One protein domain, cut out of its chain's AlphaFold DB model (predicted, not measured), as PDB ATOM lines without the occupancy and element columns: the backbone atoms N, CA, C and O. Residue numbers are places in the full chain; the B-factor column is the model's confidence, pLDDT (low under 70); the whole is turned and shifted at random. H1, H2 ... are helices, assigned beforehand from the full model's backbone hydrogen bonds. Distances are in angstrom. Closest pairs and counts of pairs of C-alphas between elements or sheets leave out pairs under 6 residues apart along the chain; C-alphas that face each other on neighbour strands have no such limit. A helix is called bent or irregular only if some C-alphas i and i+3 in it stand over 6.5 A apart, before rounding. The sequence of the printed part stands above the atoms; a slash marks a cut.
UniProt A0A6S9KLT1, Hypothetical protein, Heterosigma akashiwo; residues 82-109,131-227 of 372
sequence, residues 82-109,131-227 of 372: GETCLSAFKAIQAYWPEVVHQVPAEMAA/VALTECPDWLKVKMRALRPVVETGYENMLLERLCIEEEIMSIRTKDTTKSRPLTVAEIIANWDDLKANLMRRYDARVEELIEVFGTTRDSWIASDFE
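This is residues 82 to 109 and 131 to 227 of the 372 residues of the protein "Hypothetical protein" of Heterosigma akashiwo (UniProt A0A6S9KLT1). Two crossed helices, H1 and H5, make the core; H4 packs on both, H8 crosses H1, H7 crosses H5, and short H6 lies beside H4. H2 packs on H5, and residues 222 to 227, of which 222 to 224 belong to H8, stick out. The printed part has 125 residues with eight named helices, H1 to H8 in order, and no named strand: all helix. It is compact, with a radius of gyration of the C-alphas of 14.2 A, and spans 46 by 31 by 26 A.

Find C-alpha 82 at (-16.101, -1.610, 8.650); from there H1 runs 19.9 A to residue 95. Next come H2, residues 97 to 101, and H3, 105 to 108. Past the cut, H4, 138 to 150, is irregular: C-alphas 146 and 149 are 7.3 A apart. H5, 156 to 173, is 26.1 A long; H6, 185 to 190, and H7, 192 to 202, follow. H8, 207 to 224, runs 25.8 A to C-alpha 224 at (-15.162, -17.451, 16.225).

Look first at hubs H1 and H5, which touch at 72 degrees, only just about perpendicular; their closest C-alphas, Ala 88 and Met 158, are 4.9 A apart. H8 touches H1 with residues 213 to 218 alone, closest C-alphas Ala 91 and Phe 214, 5.6 A. H4 touches H5 at a steep tilt of 47 degrees, closest C-alphas Met 144 and Glu 161, 7.2 A. H3 is near H4 and H5. Every O i to N i+4 pair is within hydrogen-bond range in H1, H2, H5, H6, H7 and H8, and 7 of 9 in H4; H3 is too short for one.

Residues 110 to 130 are not printed; C-alphas 109 and 131 are 10.3 A apart. H5 to H6 is a long link. Residues 102 to 109, 131 to 132 and 174 to 180 have pLDDT under 70.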
ATOM      1  N   GLY A  82     -17.051  -1.109   7.656       95.69
ATOM      2  CA  GLY A  82     -16.101  -1.610   8.650       95.69
ATOM      3  C   GLY A  82     -15.966  -3.135   8.596       95.69
ATOM      4  O   GLY A  82     -14.862  -3.664   8.478       95.69
ATOM      5  N   GLU A  83     -17.091  -3.849   8.599       97.00
ATOM      6  CA  GLU A  83     -17.131  -5.311   8.490       97.00
ATOM      7  C   GLU A  83     -16.566  -5.825   7.168       97.00
ATOM      8  O   GLU A  83     -15.763  -6.760   7.157       97.00
ATOM      9  N   THR A  84     -16.972  -5.229   6.047       96.38
ATOM     10  CA  THR A  84     -16.557  -5.692   4.718       96.38
ATOM     11  C   THR A  84     -15.075  -5.436   4.446       96.38
ATOM     12  O   THR A  84     -14.432  -6.297   3.848       96.38
ATOM     13  N   CYS A  85     -14.524  -4.325   4.945       96.81
ATOM     14  CA  CYS A  85     -13.091  -4.017   4.938       96.81
ATOM     15  C   CYS A  85     -12.304  -5.031   5.786       96.81
ATOM     16  O   CYS A  85     -11.399  -5.709   5.309       96.81
ATOM     17  N   LEU A  86     -12.710  -5.264   7.039       96.88
ATOM     18  CA  LEU A  86     -12.028  -6.245   7.894       96.88
ATOM     19  C   LEU A  86     -12.109  -7.677   7.339       96.88
ATOM     20  O   LEU A  86     -11.149  -8.442   7.446       96.88
ATOM     21  N   SER A  87     -13.232  -8.031   6.716       97.12
ATOM     22  CA  SER A  87     -13.410  -9.325   6.057       97.12
ATOM     23  C   SER A  87     -12.536  -9.468   4.815       97.12
ATOM     24  O   SER A  87     -11.959 -10.533   4.607       97.12
ATOM     25  N   ALA A  88     -12.399  -8.415   4.006       97.38
ATOM     26  CA  ALA A  88     -11.538  -8.428   2.826       97.38
ATOM     27  C   ALA A  88     -10.067  -8.521   3.223       97.38
ATOM     28  O   ALA A  88      -9.349  -9.341   2.653       97.38
ATOM     29  N   PHE A  89      -9.652  -7.797   4.260       96.38
ATOM     30  CA  PHE A  89      -8.298  -7.887   4.786       96.38
ATOM     31  C   PHE A  89      -7.957  -9.312   5.247       96.38
ATOM     32  O   PHE A  89      -6.953  -9.886   4.821       96.38
ATOM     33  N   LYS A  90      -8.831  -9.935   6.052       95.19
ATOM     34  CA  LYS A  90      -8.680 -11.340   6.480       95.19
ATOM     35  C   LYS A  90      -8.665 -12.305   5.286       95.19
ATOM     36  O   LYS A  90      -7.871 -13.241   5.257       95.19
ATOM     37  N   ALA A  91      -9.505 -12.061   4.279       96.38
ATOM     38  CA  ALA A  91      -9.563 -12.873   3.066       96.38
ATOM     39  C   ALA A  91      -8.276 -12.750   2.228       96.38
ATOM     40  O   ALA A  91      -7.792 -13.748   1.700       96.38
ATOM     41  N   ILE A  92      -7.680 -11.556   2.146       95.31
ATOM     42  CA  ILE A  92      -6.377 -11.333   1.501       95.31
ATOM     43  C   ILE A  92      -5.272 -12.071   2.255       95.31
ATOM     44  O   ILE A  92      -4.451 -12.713   1.609       95.31
ATOM     45  N   GLN A  93      -5.262 -12.044   3.595       91.94
ATOM     46  CA  GLN A  93      -4.286 -12.808   4.386       91.94
ATOM     47  C   GLN A  93      -4.346 -14.315   4.070       91.94
ATOM     48  O   GLN A  93      -3.312 -14.980   4.068       91.94
ATOM     49  N   ALA A  94      -5.539 -14.846   3.776       91.69
ATOM     50  CA  ALA A  94      -5.732 -16.249   3.418       91.69
ATOM     51  C   ALA A  94      -5.402 -16.567   1.946       91.69
ATOM     52  O   ALA A  94      -4.807 -17.605   1.670       91.69
ATOM     53  N   TYR A  95      -5.795 -15.703   1.003       94.88
ATOM     54  CA  TYR A  95      -5.710 -15.979  -0.441       94.88
ATOM     55  C   TYR A  95      -4.430 -15.453  -1.104       94.88
ATOM     56  O   TYR A  95      -3.911 -16.086  -2.018       94.88
ATOM     57  N   TRP A  96      -3.892 -14.331  -0.619       93.81
ATOM     58  CA  TRP A  96      -2.656 -13.697  -1.097       93.81
ATOM     59  C   TRP A  96      -1.730 -13.326   0.076       93.81
ATOM     60  O   TRP A  96      -1.454 -12.142   0.313       93.81
ATOM     61  N   PRO A  97      -1.243 -14.316   0.849       89.62
ATOM     62  CA  PRO A  97      -0.424 -14.065   2.036       89.62
ATOM     63  C   PRO A  97       0.848 -13.257   1.730       89.62
ATOM     64  O   PRO A  97       1.338 -12.500   2.566       89.62
ATOM     65  N   GLU A  98       1.392 -13.363   0.518       86.69
ATOM     66  CA  GLU A  98       2.572 -12.619   0.085       86.69
ATOM     67  C   GLU A  98       2.381 -11.095   0.093       86.69
ATOM     68  O   GLU A  98       3.351 -10.366   0.305       86.69
ATOM     69  N   VAL A  99       1.147 -10.612  -0.089       84.19
ATOM     70  CA  VAL A  99       0.819  -9.177  -0.136       84.19
ATOM     71  C   VAL A  99       0.962  -8.538   1.244       84.19
ATOM     72  O   VAL A  99       1.472  -7.428   1.373       84.19
ATOM     73  N   VAL A 100       0.545  -9.251   2.290       78.94
ATOM     74  CA  VAL A 100       0.509  -8.751   3.676       78.94
ATOM     75  C   VAL A 100       1.795  -9.031   4.454       78.94
ATOM     76  O   VAL A 100       2.052  -8.371   5.458       78.94
ATOM     77  N   HIS A 101       2.622  -9.976   3.996       75.19
ATOM     78  CA  HIS A 101       3.892 -10.342   4.638       75.19
ATOM     79  C   HIS A 101       5.091  -9.489   4.195       75.19
ATOM     80  O   HIS A 101       6.162  -9.587   4.789       75.19
ATOM     81  N   GLN A 102       4.941  -8.658   3.162       66.69
ATOM     82  CA  GLN A 102       6.029  -7.836   2.608       66.69
ATOM     83  C   GLN A 102       5.836  -6.333   2.839       66.69
ATOM     84  O   GLN A 102       6.381  -5.508   2.098       66.69
ATOM     85  N   VAL A 103       5.058  -5.970   3.857       67.56
ATOM     86  CA  VAL A 103       4.717  -4.580   4.149       67.56
ATOM     87  C   VAL A 103       5.839  -3.929   4.975       67.56
ATOM     88  O   VAL A 103       6.224  -4.467   6.014       67.56
ATOM     89  N   PRO A 104       6.406  -2.784   4.543       65.81
ATOM     90  CA  PRO A 104       7.369  -2.035   5.349       65.81
ATOM     91  C   PRO A 104       6.807  -1.708   6.740       65.81
ATOM     92  O   PRO A 104       5.664  -1.262   6.848       65.81
ATOM     93  N   ALA A 105       7.612  -1.864   7.798       63.03
ATOM     94  CA  ALA A 105       7.194  -1.627   9.191       63.03
ATOM     95  C   ALA A 105       6.534  -0.248   9.410       63.03
ATOM     96  O   ALA A 105       5.641  -0.082  10.240       63.03
ATOM     97  N   GLU A 106       6.950   0.743   8.625       62.06
ATOM     98  CA  GLU A 106       6.442   2.115   8.638       62.06
ATOM     99  C   GLU A 106       4.955   2.218   8.255       62.06
ATOM    100  O   GLU A 106       4.254   3.085   8.773       62.06
ATOM    101  N   MET A 107       4.445   1.310   7.412       63.06
ATOM    102  CA  MET A 107       3.022   1.244   7.043       63.06
ATOM    103  C   MET A 107       2.154   0.618   8.140       63.06
ATOM    104  O   MET A 107       0.969   0.943   8.240       63.06
ATOM    105  N   ALA A 108       2.725  -0.274   8.959       59.16
ATOM    106  CA  ALA A 108       2.015  -0.933  10.057       59.16
ATOM    107  C   ALA A 108       1.744   0.030  11.226       59.16
ATOM    108  O   ALA A 108       0.733  -0.092  11.911       59.16
ATOM    109  N   ALA A 109       2.610   1.030  11.424       55.84
ATOM    110  CA  ALA A 109       2.466   2.035  12.480       55.84
ATOM    111  C   ALA A 109       1.362   3.083  12.210       55.84
ATOM    112  O   ALA A 109       1.054   3.887  13.093       55.84
ATOM    113  N   VAL A 131       7.364  -6.235   8.031       62.59
ATOM    114  CA  VAL A 131       6.507  -6.774   9.090       62.59
ATOM    115  C   VAL A 131       5.237  -7.311   8.447       62.59
ATOM    116  O   VAL A 131       4.672  -6.695   7.543       62.59
ATOM    117  N   ALA A 132       4.772  -8.465   8.918       69.31
ATOM    118  CA  ALA A 132       3.465  -8.976   8.542       69.31
ATOM    119  C   ALA A 132       2.369  -8.077   9.129       69.31
ATOM    120  O   ALA A 132       2.330  -7.862  10.341       69.31
ATOM    121  N   LEU A 133       1.455  -7.578   8.294       72.25
ATOM    122  CA  LEU A 133       0.256  -6.922   8.809       72.25
ATOM    123  C   LEU A 133      -0.639  -7.968   9.482       72.25
ATOM    124  O   LEU A 133      -1.263  -8.793   8.812       72.25
ATOM    125  N   THR A 134      -0.692  -7.939  10.812       75.50
ATOM    126  CA  THR A 134      -1.537  -8.832  11.620       75.50
ATOM    127  C   THR A 134      -2.972  -8.324  11.733       75.50
ATOM    128  O   THR A 134      -3.894  -9.120  11.889       75.50
ATOM    129  N   GLU A 135      -3.167  -7.010  11.605       84.88
ATOM    130  CA  GLU A 135      -4.462  -6.329  11.636       84.88
ATOM    131  C   GLU A 135      -4.581  -5.350  10.464       84.88
ATOM    132  O   GLU A 135      -3.571  -4.862   9.949       84.88
ATOM    133  N   CYS A 136      -5.819  -5.044  10.060       88.94
ATOM    134  CA  CYS A 136      -6.074  -4.063   9.010       88.94
ATOM    135  C   CYS A 136      -5.638  -2.663   9.494       88.94
ATOM    136  O   CYS A 136      -6.168  -2.189  10.506       88.94
ATOM    137  N   PRO A 137      -4.701  -1.979   8.808       89.44
ATOM    138  CA  PRO A 137      -4.230  -0.662   9.227       89.44
ATOM    139  C   PRO A 137      -5.292   0.433   9.086       89.44
ATOM    140  O   PRO A 137      -6.087   0.432   8.147       89.44
ATOM    141  N   ASP A 138      -5.252   1.446   9.953       86.88
ATOM    142  CA  ASP A 138      -6.233   2.543   9.929       86.88
ATOM    143  C   ASP A 138      -6.233   3.344   8.619       86.88
ATOM    144  O   ASP A 138      -7.291   3.770   8.159       86.88
ATOM    145  N   TRP A 139      -5.074   3.528   7.978       87.88
ATOM    146  CA  TRP A 139      -5.006   4.221   6.686       87.88
ATOM    147  C   TRP A 139      -5.755   3.457   5.587       87.88
ATOM    148  O   TRP A 139      -6.375   4.084   4.724       87.88
ATOM    149  N   LEU A 140      -5.732   2.120   5.641       91.31
ATOM    150  CA  LEU A 140      -6.428   1.272   4.685       91.31
ATOM    151  C   LEU A 140      -7.932   1.370   4.924       91.31
ATOM    152  O   LEU A 140      -8.655   1.653   3.976       91.31
ATOM    153  N   LYS A 141      -8.389   1.292   6.184       93.00
ATOM    154  CA  LYS A 141      -9.802   1.517   6.552       93.00
ATOM    155  C   LYS A 141     -10.312   2.870   6.052       93.00
ATOM    156  O   LYS A 141     -11.358   2.949   5.420       93.00
ATOM    157  N   VAL A 142      -9.551   3.948   6.270       92.31
ATOM    158  CA  VAL A 142      -9.927   5.296   5.804       92.31
ATOM    159  C   VAL A 142     -10.042   5.349   4.277       92.31
ATOM    160  O   VAL A 142     -10.989   5.938   3.749       92.31
ATOM    161  N   LYS A 143      -9.099   4.733   3.553       94.44
ATOM    162  CA  LYS A 143      -9.120   4.699   2.086       94.44
ATOM    163  C   LYS A 143     -10.263   3.828   1.556       94.44
ATOM    164  O   LYS A 143     -10.957   4.259   0.638       94.44
ATOM    165  N   MET A 144     -10.504   2.664   2.157       96.56
ATOM    166  CA  MET A 144     -11.595   1.752   1.802       96.56
ATOM    167  C   MET A 144     -12.966   2.382   2.030       96.56
ATOM    168  O   MET A 144     -13.806   2.337   1.131       96.56
ATOM    169  N   ARG A 145     -13.148   3.125   3.126       95.38
ATOM    170  CA  ARG A 145     -14.363   3.911   3.359       95.38
ATOM    171  C   ARG A 145     -14.635   4.929   2.260       95.38
ATOM    172  O   ARG A 145     -15.777   5.093   1.837       95.38
ATOM    173  N   ALA A 146     -13.592   5.585   1.761       95.38
ATOM    174  CA  ALA A 146     -13.715   6.530   0.654       95.38
ATOM    175  C   ALA A 146     -13.963   5.842  -0.706       95.38
ATOM    176  O   ALA A 146     -14.540   6.458  -1.601       95.38
ATOM    177  N   LEU A 147     -13.546   4.581  -0.861       96.94
ATOM    178  CA  LEU A 147     -13.724   3.763  -2.069       96.94
ATOM    179  C   LEU A 147     -15.027   2.956  -2.076       96.94
ATOM    180  O   LEU A 147     -15.446   2.488  -3.130       96.94
ATOM    181  N   ARG A 148     -15.722   2.843  -0.941       95.75
ATOM    182  CA  ARG A 148     -16.982   2.101  -0.823       95.75
ATOM    183  C   ARG A 148     -18.026   2.385  -1.923       95.75
ATOM    184  O   ARG A 148     -18.689   1.419  -2.307       95.75
ATOM    185  N   PRO A 149     -18.166   3.612  -2.478       95.62
ATOM    186  CA  PRO A 149     -19.128   3.885  -3.550       95.62
ATOM    187  C   PRO A 149     -18.941   3.080  -4.845       95.62
ATOM    188  O   PRO A 149     -19.893   2.952  -5.612       95.62
ATOM    189  N   VAL A 150     -17.744   2.544  -5.128       94.94
ATOM    190  CA  VAL A 150     -17.531   1.745  -6.356       94.94
ATOM    191  C   VAL A 150     -17.883   0.275  -6.186       94.94
ATOM    192  O   VAL A 150     -18.125  -0.417  -7.172       94.94
ATOM    193  N   VAL A 151     -17.930  -0.197  -4.942       94.56
ATOM    194  CA  VAL A 151     -18.100  -1.611  -4.614       94.56
ATOM    195  C   VAL A 151     -19.529  -2.040  -4.930       94.56
ATOM    196  O   VAL A 151     -20.495  -1.465  -4.426       94.56
ATOM    197  N   GLU A 152     -19.681  -3.056  -5.777       89.38
ATOM    198  CA  GLU A 152     -20.989  -3.671  -6.070       89.38
ATOM    199  C   GLU A 152     -21.208  -4.985  -5.319       89.38
ATOM    200  O   GLU A 152     -22.318  -5.294  -4.879       89.38
ATOM    201  N   THR A 153     -20.136  -5.755  -5.160       89.00
ATOM    202  CA  THR A 153     -20.145  -7.068  -4.517       89.00
ATOM    203  C   THR A 153     -18.954  -7.192  -3.575       89.00
ATOM    204  O   THR A 153     -17.899  -6.614  -3.816       89.00
ATOM    205  N   GLY A 154     -19.113  -7.948  -2.486       91.06
ATOM    206  CA  GLY A 154     -18.137  -7.954  -1.389       91.06
ATOM    207  C   GLY A 154     -16.710  -8.354  -1.784       91.06
ATOM    208  O   GLY A 154     -15.762  -7.811  -1.224       91.06
ATOM    209  N   TYR A 155     -16.543  -9.232  -2.779       93.88
ATOM    210  CA  TYR A 155     -15.221  -9.681  -3.232       93.88
ATOM    211  C   TYR A 155     -14.382  -8.549  -3.849       93.88
ATOM    212  O   TYR A 155     -13.154  -8.605  -3.830       93.88
ATOM    213  N   GLU A 156     -15.026  -7.502  -4.378       96.94
ATOM    214  CA  GLU A 156     -14.338  -6.354  -4.971       96.94
ATOM    215  C   GLU A 156     -13.471  -5.613  -3.943       96.94
ATOM    216  O   GLU A 156     -12.428  -5.068  -4.307       96.94
ATOM    217  N   ASN A 157     -13.831  -5.671  -2.653       97.38
ATOM    218  CA  ASN A 157     -12.998  -5.135  -1.578       97.38
ATOM    219  C   ASN A 157     -11.627  -5.818  -1.514       97.38
ATOM    220  O   ASN A 157     -10.634  -5.140  -1.275       97.38
ATOM    221  N   MET A 158     -11.534  -7.124  -1.805       97.69
ATOM    222  CA  MET A 158     -10.245  -7.828  -1.822       97.69
ATOM    223  C   MET A 158      -9.311  -7.263  -2.902       97.69
ATOM    224  O   MET A 158      -8.111  -7.105  -2.688       97.69
ATOM    225  N   LEU A 159      -9.857  -6.926  -4.074       98.00
ATOM    226  CA  LEU A 159      -9.086  -6.333  -5.169       98.00
ATOM    227  C   LEU A 159      -8.654  -4.900  -4.841       98.00
ATOM    228  O   LEU A 159      -7.501  -4.544  -5.089       98.00
ATOM    229  N   LEU A 160      -9.565  -4.094  -4.285       97.69
ATOM    230  CA  LEU A 160      -9.290  -2.716  -3.873       97.69
ATOM    231  C   LEU A 160      -8.216  -2.654  -2.790       97.69
ATOM    232  O   LEU A 160      -7.277  -1.868  -2.910       97.69
ATOM    233  N   GLU A 161      -8.325  -3.485  -1.757       96.38
ATOM    234  CA  GLU A 161      -7.357  -3.508  -0.667       96.38
ATOM    235  C   GLU A 161      -5.992  -3.989  -1.138       96.38
ATOM    236  O   GLU A 161      -4.995  -3.328  -0.854       96.38
ATOM    237  N   ARG A 162      -5.934  -5.068  -1.931       95.75
ATOM    238  CA  ARG A 162      -4.670  -5.527  -2.512       95.75
ATOM    239  C   ARG A 162      -4.023  -4.440  -3.371       95.75
ATOM    240  O   ARG A 162      -2.836  -4.179  -3.205       95.75
ATOM    241  N   LEU A 163      -4.791  -3.771  -4.240       95.12
ATOM    242  CA  LEU A 163      -4.301  -2.617  -5.004       95.12
ATOM    243  C   LEU A 163      -3.747  -1.533  -4.068       95.12
ATOM    244  O   LEU A 163      -2.649  -1.036  -4.293       95.12
ATOM    245  N   CYS A 164      -4.487  -1.165  -3.021       92.62
ATOM    246  CA  CYS A 164      -4.064  -0.121  -2.092       92.62
ATOM    247  C   CYS A 164      -2.781  -0.490  -1.339       92.62
ATOM    248  O   CYS A 164      -1.928   0.377  -1.167       92.62
ATOM    249  N   ILE A 165      -2.629  -1.750  -0.924       89.88
ATOM    250  CA  ILE A 165      -1.420  -2.252  -0.264       89.88
ATOM    251  C   ILE A 165      -0.235  -2.251  -1.237       89.88
ATOM    252  O   ILE A 165       0.823  -1.729  -0.893       89.88
ATOM    253  N   GLU A 166      -0.400  -2.784  -2.452       88.69
ATOM    254  CA  GLU A 166       0.676  -2.828  -3.454       88.69
ATOM    255  C   GLU A 166       1.163  -1.419  -3.828       88.69
ATOM    256  O   GLU A 166       2.368  -1.171  -3.850       88.69
ATOM    257  N   GLU A 167       0.242  -0.482  -4.056       85.25
ATOM    258  CA  GLU A 167       0.558   0.912  -4.386       85.25
ATOM    259  C   GLU A 167       1.314   1.626  -3.256       85.25
ATOM    260  O   GLU A 167       2.269   2.366  -3.508       85.25
ATOM    261  N   GLU A 168       0.925   1.380  -2.006       80.81
ATOM    262  CA  GLU A 168       1.601   1.962  -0.849       80.81
ATOM    263  C   GLU A 168       3.022   1.383  -0.696       80.81
ATOM    264  O   GLU A 168       3.980   2.148  -0.561       80.81
ATOM    265  N   ILE A 169       3.197   0.060  -0.856       79.44
ATOM    266  CA  ILE A 169       4.519  -0.597  -0.862       79.44
ATOM    267  C   ILE A 169       5.411  -0.015  -1.966       79.44
ATOM    268  O   ILE A 169       6.595   0.258  -1.735       79.44
ATOM    269  N   MET A 170       4.867   0.164  -3.174       77.75
ATOM    270  CA  MET A 170       5.611   0.723  -4.303       77.75
ATOM    271  C   MET A 170       6.070   2.151  -4.010       77.75
ATOM    272  O   MET A 170       7.248   2.443  -4.211       77.75
ATOM    273  N   SER A 171       5.195   2.991  -3.450       75.50
ATOM    274  CA  SER A 171       5.517   4.386  -3.139       75.50
ATOM    275  C   SER A 171       6.679   4.549  -2.152       75.50
ATOM    276  O   SER A 171       7.481   5.470  -2.295       75.50
ATOM    277  N   ILE A 172       6.824   3.621  -1.200       71.88
ATOM    278  CA  ILE A 172       7.920   3.622  -0.221       71.88
ATOM    279  C   ILE A 172       9.229   3.150  -0.860       71.88
ATOM    280  O   ILE A 172      10.294   3.721  -0.612       71.88
ATOM    281  N   ARG A 173       9.175   2.111  -1.705       71.31
ATOM    282  CA  ARG A 173      10.368   1.564  -2.376       71.31
ATOM    283  C   ARG A 173      10.952   2.550  -3.384       71.31
ATOM    284  O   ARG A 173      12.172   2.669  -3.509       71.31
ATOM    285  N   THR A 174      10.099   3.276  -4.100       63.75
ATOM    286  CA  THR A 174      10.516   4.307  -5.045       63.75
ATOM    287  C   THR A 174      10.620   5.645  -4.319       63.75
ATOM    288  O   THR A 174       9.693   6.445  -4.352       63.75
ATOM    289  N   LYS A 175      11.775   5.950  -3.711       60.94
ATOM    290  CA  LYS A 175      12.058   7.270  -3.088       60.94
ATOM    291  C   LYS A 175      11.884   8.484  -4.035       60.94
ATOM    292  O   LYS A 175      12.069   9.624  -3.625       60.94
ATOM    293  N   ASP A 176      11.562   8.240  -5.305       64.44
ATOM    294  CA  ASP A 176      11.242   9.204  -6.349       64.44
ATOM    295  C   ASP A 176       9.721   9.230  -6.600       64.44
ATOM    296  O   ASP A 176       9.184   8.481  -7.422       64.44
ATOM    297  N   THR A 177       9.030  10.129  -5.898       61.53
ATOM    298  CA  THR A 177       7.569  10.313  -5.979       61.53
ATOM    299  C   THR A 177       7.085  10.829  -7.337       61.53
ATOM    300  O   THR A 177       5.881  10.879  -7.584       61.53
ATOM    301  N   THR A 178       8.001  11.197  -8.243       62.91
ATOM    302  CA  THR A 178       7.660  11.600  -9.615       62.91
ATOM    303  C   THR A 178       7.444  10.405 -10.545       62.91
ATOM    304  O   THR A 178       6.851  10.567 -11.610       62.91
ATOM    305  N   LYS A 179       7.889   9.202 -10.147       59.41
ATOM    306  CA  LYS A 179       7.799   7.975 -10.958       59.41
ATOM    307  C   LYS A 179       6.741   6.991 -10.483       59.41
ATOM    308  O   LYS A 179       6.217   6.238 -11.298       59.41
ATOM    309  N   SER A 180       6.435   6.975  -9.190       64.69
ATOM    310  CA  SER A 180       5.384   6.134  -8.625       64.69
ATOM    311  C   SER A 180       4.815   6.813  -7.384       64.69
ATOM    312  O   SER A 180       5.547   7.293  -6.519       64.69
ATOM    313  N   ARG A 181       3.487   6.905  -7.340       77.31
ATOM    314  CA  ARG A 181       2.714   7.334  -6.178       77.31
ATOM    315  C   ARG A 181       1.461   6.473  -6.099       77.31
ATOM    316  O   ARG A 181       0.994   6.052  -7.157       77.31
ATOM    317  N   PRO A 182       0.861   6.317  -4.912       82.25
ATOM    318  CA  PRO A 182      -0.404   5.626  -4.815       82.25
ATOM    319  C   PRO A 182      -1.483   6.356  -5.614       82.25
ATOM    320  O   PRO A 182      -1.565   7.596  -5.611       82.25
ATOM    321  N   LEU A 183      -2.342   5.584  -6.276       89.12
ATOM    322  CA  LEU A 183      -3.560   6.117  -6.880       89.12
ATOM    323  C   LEU A 183      -4.428   6.819  -5.825       89.12
ATOM    324  O   LEU A 183      -4.637   6.314  -4.709       89.12
ATOM    325  N   THR A 184      -4.950   7.986  -6.197       90.56
ATOM    326  CA  THR A 184      -5.925   8.721  -5.388       90.56
ATOM    327  C   THR A 184      -7.282   8.025  -5.424       90.56
ATOM    328  O   THR A 184      -7.603   7.298  -6.362       90.56
ATOM    329  N   VAL A 185      -8.123   8.300  -4.423       92.31
ATOM    330  CA  VAL A 185      -9.508   7.800  -4.383       92.31
ATOM    331  C   VAL A 185     -10.262   8.180  -5.661       92.31
ATOM    332  O   VAL A 185     -10.896   7.329  -6.268       92.31
ATOM    333  N   ALA A 186     -10.146   9.431  -6.117       91.75
ATOM    334  CA  ALA A 186     -10.832   9.896  -7.321       91.75
ATOM    335  C   ALA A 186     -10.388   9.145  -8.591       91.75
ATOM    336  O   ALA A 186     -11.228   8.823  -9.427       91.75
ATOM    337  N   GLU A 187      -9.094   8.836  -8.725       93.56
ATOM    338  CA  GLU A 187      -8.570   8.064  -9.861       93.56
ATOM    339  C   GLU A 187      -9.070   6.622  -9.857       93.56
ATOM    340  O   GLU A 187      -9.454   6.117 -10.909       93.56
ATOM    341  N   ILE A 188      -9.103   5.972  -8.688       96.00
ATOM    342  CA  ILE A 188      -9.639   4.612  -8.573       96.00
ATOM    343  C   ILE A 188     -11.131   4.619  -8.907       96.00
ATOM    344  O   ILE A 188     -11.570   3.800  -9.707       96.00
ATOM    345  N   ILE A 189     -11.895   5.573  -8.361       94.06
ATOM    346  CA  ILE A 189     -13.339   5.660  -8.602       94.06
ATOM    347  C   ILE A 189     -13.663   5.877 -10.076       94.06
ATOM    348  O   ILE A 189     -14.527   5.197 -10.619       94.06
ATOM    349  N   ALA A 190     -12.952   6.788 -10.739       94.31
ATOM    350  CA  ALA A 190     -13.203   7.103 -12.140       94.31
ATOM    351  C   ALA A 190     -12.882   5.947 -13.102       94.31
ATOM    352  O   ALA A 190     -13.403   5.933 -14.213       94.31
ATOM    353  N   ASN A 191     -12.030   4.998 -12.697       96.06
ATOM    354  CA  ASN A 191     -11.515   3.940 -13.569       96.06
ATOM    355  C   ASN A 191     -11.764   2.531 -13.006       96.06
ATOM    356  O   ASN A 191     -11.073   1.592 -13.402       96.06
ATOM    357  N   TRP A 192     -12.698   2.366 -12.058       96.19
ATOM    358  CA  TRP A 192     -12.811   1.120 -11.294       96.19
ATOM    359  C   TRP A 192     -13.064  -0.106 -12.171       96.19
ATOM    360  O   TRP A 192     -12.420  -1.126 -11.959       96.19
ATOM    361  N   ASP A 193     -13.930  -0.020 -13.180       94.31
ATOM    362  CA  ASP A 193     -14.238  -1.176 -14.032       94.31
ATOM    363  C   ASP A 193     -13.019  -1.658 -14.834       94.31
ATOM    364  O   ASP A 193     -12.717  -2.858 -14.849       94.31
ATOM    365  N   ASP A 194     -12.264  -0.728 -15.423       96.75
ATOM    366  CA  ASP A 194     -11.032  -1.038 -16.154       96.75
ATOM    367  C   ASP A 194      -9.942  -1.557 -15.209       96.75
ATOM    368  O   ASP A 194      -9.258  -2.542 -15.510       96.75
ATOM    369  N   LEU A 195      -9.788  -0.930 -14.036       96.88
ATOM    370  CA  LEU A 195      -8.863  -1.388 -13.002       96.88
ATOM    371  C   LEU A 195      -9.224  -2.801 -12.554       96.88
ATOM    372  O   LEU A 195      -8.371  -3.675 -12.615       96.88
ATOM    373  N   LYS A 196     -10.479  -3.060 -12.189       97.06
ATOM    374  CA  LYS A 196     -10.978  -4.376 -11.780       97.06
ATOM    375  C   LYS A 196     -10.655  -5.439 -12.827       97.06
ATOM    376  O   LYS A 196     -10.055  -6.456 -12.484       97.06
ATOM    377  N   ALA A 197     -10.953  -5.192 -14.103       95.56
ATOM    378  CA  ALA A 197     -10.639  -6.127 -15.185       95.56
ATOM    379  C   ALA A 197      -9.125  -6.386 -15.337       95.56
ATOM    380  O   ALA A 197      -8.696  -7.511 -15.607       95.56
ATOM    381  N   ASN A 198      -8.294  -5.359 -15.151       96.75
ATOM    382  CA  ASN A 198      -6.837  -5.488 -15.182       96.75
ATOM    383  C   ASN A 198      -6.288  -6.231 -13.959       96.75
ATOM    384  O   ASN A 198      -5.419  -7.086 -14.116       96.75
ATOM    385  N   LEU A 199      -6.803  -5.939 -12.764       97.00
ATOM    386  CA  LEU A 199      -6.407  -6.563 -11.504       97.00
ATOM    387  C   LEU A 199      -6.750  -8.049 -11.490       97.00
ATOM    388  O   LEU A 199      -5.891  -8.856 -11.156       97.00
ATOM    389  N   MET A 200      -7.949  -8.420 -11.945       96.69
ATOM    390  CA  MET A 200      -8.347  -9.825 -12.085       96.69
ATOM    391  C   MET A 200      -7.350 -10.614 -12.943       96.69
ATOM    392  O   MET A 200      -6.932 -11.701 -12.558       96.69
ATOM    393  N   ARG A 201      -6.892 -10.038 -14.066       96.69
ATOM    394  CA  ARG A 201      -5.863 -10.657 -14.920       96.69
ATOM    395  C   ARG A 201      -4.478 -10.662 -14.274       96.69
ATOM    396  O   ARG A 201      -3.772 -11.655 -14.373       96.69
ATOM    397  N   ARG A 202      -4.071  -9.554 -13.645       95.44
ATOM    398  CA  ARG A 202      -2.750  -9.407 -13.006       95.44
ATOM    399  C   ARG A 202      -2.573 -10.371 -11.835       95.44
ATOM    400  O   ARG A 202      -1.470 -10.862 -11.629       95.44
ATOM    401  N   TYR A 203      -3.635 -10.602 -11.073       94.94
ATOM    402  CA  TYR A 203      -3.625 -11.448  -9.881       94.94
ATOM    403  C   TYR A 203      -4.005 -12.903 -10.169       94.94
ATOM    404  O   TYR A 203      -4.066 -13.683  -9.224       94.94
ATOM    405  N   ASP A 204      -4.272 -13.247 -11.436       95.19
ATOM    406  CA  ASP A 204      -4.800 -14.553 -11.861       95.19
ATOM    407  C   ASP A 204      -6.015 -14.998 -11.023       95.19
ATOM    408  O   ASP A 204      -6.154 -16.148 -10.620       95.19
ATOM    409  N   ALA A 205      -6.884 -14.037 -10.701       94.62
ATOM    410  CA  ALA A 205      -7.989 -14.225  -9.773       94.62
ATOM    411  C   ALA A 205      -9.273 -14.584 -10.519       94.62
ATOM    412  O   ALA A 205      -9.546 -14.057 -11.604       94.62
ATOM    413  N   ARG A 206     -10.119 -15.420  -9.910       95.00
ATOM    414  CA  ARG A 206     -11.434 -15.773 -10.463       95.00
ATOM    415  C   ARG A 206     -12.556 -15.332  -9.539       95.00
ATOM    416  O   ARG A 206     -12.447 -15.446  -8.323       95.00
ATOM    417  N   VAL A 207     -13.638 -14.814 -10.124       93.31
ATOM    418  CA  VAL A 207     -14.746 -14.208  -9.367       93.31
ATOM    419  C   VAL A 207     -15.324 -15.203  -8.365       93.31
ATOM    420  O   VAL A 207     -15.554 -14.845  -7.215       93.31
ATOM    421  N   GLU A 208     -15.515 -16.455  -8.779       93.81
ATOM    422  CA  GLU A 208     -16.082 -17.502  -7.931       93.81
ATOM    423  C   GLU A 208     -15.196 -17.796  -6.716       93.81
ATOM    424  O   GLU A 208     -15.704 -17.914  -5.605       93.81
ATOM    425  N   GLU A 209     -13.876 -17.839  -6.915       95.38
ATOM    426  CA  GLU A 209     -12.897 -18.091  -5.852       95.38
ATOM    427  C   GLU A 209     -12.861 -16.927  -4.857       95.38
ATOM    428  O   GLU A 209     -12.899 -17.144  -3.649       95.38
ATOM    429  N   LEU A 210     -12.870 -15.681  -5.344       96.19
ATOM    430  CA  LEU A 210     -12.893 -14.513  -4.462       96.19
ATOM    431  C   LEU A 210     -14.211 -14.416  -3.677       96.19
ATOM    432  O   LEU A 210     -14.195 -14.076  -2.494       96.19
ATOM    433  N   ILE A 211     -15.352 -14.739  -4.298       93.56
ATOM    434  CA  ILE A 211     -16.648 -14.815  -3.603       93.56
ATOM    435  C   ILE A 211     -16.608 -15.883  -2.507       93.56
ATOM    436  O   ILE A 211     -17.059 -15.619  -1.389       93.56
ATOM    437  N   GLU A 212     -16.071 -17.067  -2.808       94.38
ATOM    438  CA  GLU A 212     -15.967 -18.177  -1.860       94.38
ATOM    439  C   GLU A 212     -15.060 -17.826  -0.678       94.38
ATOM    440  O   GLU A 212     -15.477 -17.956   0.475       94.38
ATOM    441  N   VAL A 213     -13.854 -17.309  -0.926       96.12
ATOM    442  CA  VAL A 213     -12.926 -16.924   0.148       96.12
ATOM    443  C   VAL A 213     -13.507 -15.791   0.996       96.12
ATOM    444  O   VAL A 213     -13.468 -15.851   2.226       96.12
ATOM    445  N   PHE A 214     -14.105 -14.773   0.373       95.88
ATOM    446  CA  PHE A 214     -14.726 -13.667   1.103       95.88
ATOM    447  C   PHE A 214     -15.940 -14.125   1.933       95.88
ATOM    448  O   PHE A 214     -16.178 -13.638   3.039       95.88
ATOM    449  N   GLY A 215     -16.733 -15.068   1.417       94.31
ATOM    450  CA  GLY A 215     -17.841 -15.693   2.143       94.31
ATOM    451  C   GLY A 215     -17.368 -16.519   3.339       94.31
ATOM    452  O   GLY A 215     -17.785 -16.260   4.466       94.31
ATOM    453  N   THR A 216     -16.451 -17.458   3.108       95.44
ATOM    454  CA  THR A 216     -15.925 -18.369   4.140       95.44
ATOM    455  C   THR A 216     -15.155 -17.642   5.238       95.44
ATOM    456  O   THR A 216     -15.244 -18.024   6.405       95.44
ATOM    457  N   THR A 217     -14.459 -16.552   4.904       95.50
ATOM    458  CA  THR A 217     -13.803 -15.684   5.892       95.50
ATOM    459  C   THR A 217     -14.817 -15.053   6.844       95.50
ATOM    460  O   THR A 217     -14.606 -15.058   8.058       95.50
ATOM    461  N   ARG A 218     -15.948 -14.561   6.319       95.44
ATOM    462  CA  ARG A 218     -17.036 -14.005   7.140       95.44
ATOM    463  C   ARG A 218     -17.700 -15.067   7.998       95.44
ATOM    464  O   ARG A 218     -17.874 -14.852   9.192       95.44
ATOM    465  N   ASP A 219     -18.016 -16.220   7.411       96.06
ATOM    466  CA  ASP A 219     -18.598 -17.345   8.149       96.06
ATOM    467  C   ASP A 219     -17.671 -17.795   9.298       96.06
ATOM    468  O   ASP A 219     -18.136 -18.016  10.417       96.06
ATOM    469  N   SER A 220     -16.357 -17.848   9.057       96.88
ATOM    470  CA  SER A 220     -15.357 -18.187  10.079       96.88
ATOM    471  C   SER A 220     -15.278 -17.132  11.182       96.88
ATOM    472  O   SER A 220     -15.253 -17.489  12.358       96.88
ATOM    473  N   TRP A 221     -15.284 -15.842  10.825       96.25
ATOM    474  CA  TRP A 221     -15.255 -14.757  11.806       96.25
ATOM    475  C   TRP A 221     -16.507 -14.771  12.690       96.25
ATOM    476  O   TRP A 221     -16.379 -14.773  13.911       96.25
ATOM    477  N   ILE A 222     -17.693 -14.911  12.092       95.69
ATOM    478  CA  ILE A 222     -18.972 -15.060  12.805       95.69
ATOM    479  C   ILE A 222     -18.943 -16.246  13.773       95.69
ATOM    480  O   ILE A 222     -19.468 -16.140  14.878       95.69
ATOM    481  N   ALA A 223     -18.356 -17.376  13.367       97.25
ATOM    482  CA  ALA A 223     -18.265 -18.561  14.213       97.25
ATOM    483  C   ALA A 223     -17.292 -18.381  15.390       97.25
ATOM    484  O   ALA A 223     -17.539 -18.919  16.468       97.25
ATOM    485  N   SER A 224     -16.191 -17.648  15.196       97.06
ATOM    486  CA  SER A 224     -15.162 -17.451  16.225       97.06
ATOM    487  C   SER A 224     -15.417 -16.266  17.160       97.06
ATOM    488  O   SER A 224     -15.005 -16.306  18.315       97.06
ATOM    489  N   ASP A 225     -16.036 -15.203  16.652       97.50
ATOM    490  CA  ASP A 225     -16.177 -13.908  17.318       97.50
ATOM    491  C   ASP A 225     -17.389 -13.159  16.740       97.50
ATOM    492  O   ASP A 225     -17.278 -12.239  15.924       97.50
ATOM    493  N   PHE A 226     -18.576 -13.613  17.143       96.44
ATOM    494  CA  PHE A 226     -19.840 -13.035  16.697       96.44
ATOM    495  C   PHE A 226     -19.989 -11.567  17.113       96.44
ATOM    496  O   PHE A 226     -20.408 -10.749  16.297       96.44
ATOM    497  N   GLU A 227     -19.609 -11.226  18.348       97.25
ATOM    498  CA  GLU A 227     -19.703  -9.862  18.881       97.25
ATOM    499  C   GLU A 227     -18.761  -8.900  18.155       97.25
ATOM    500  O   GLU A 227     -19.160  -7.786  17.822       97.25
TER     501      GLU A 227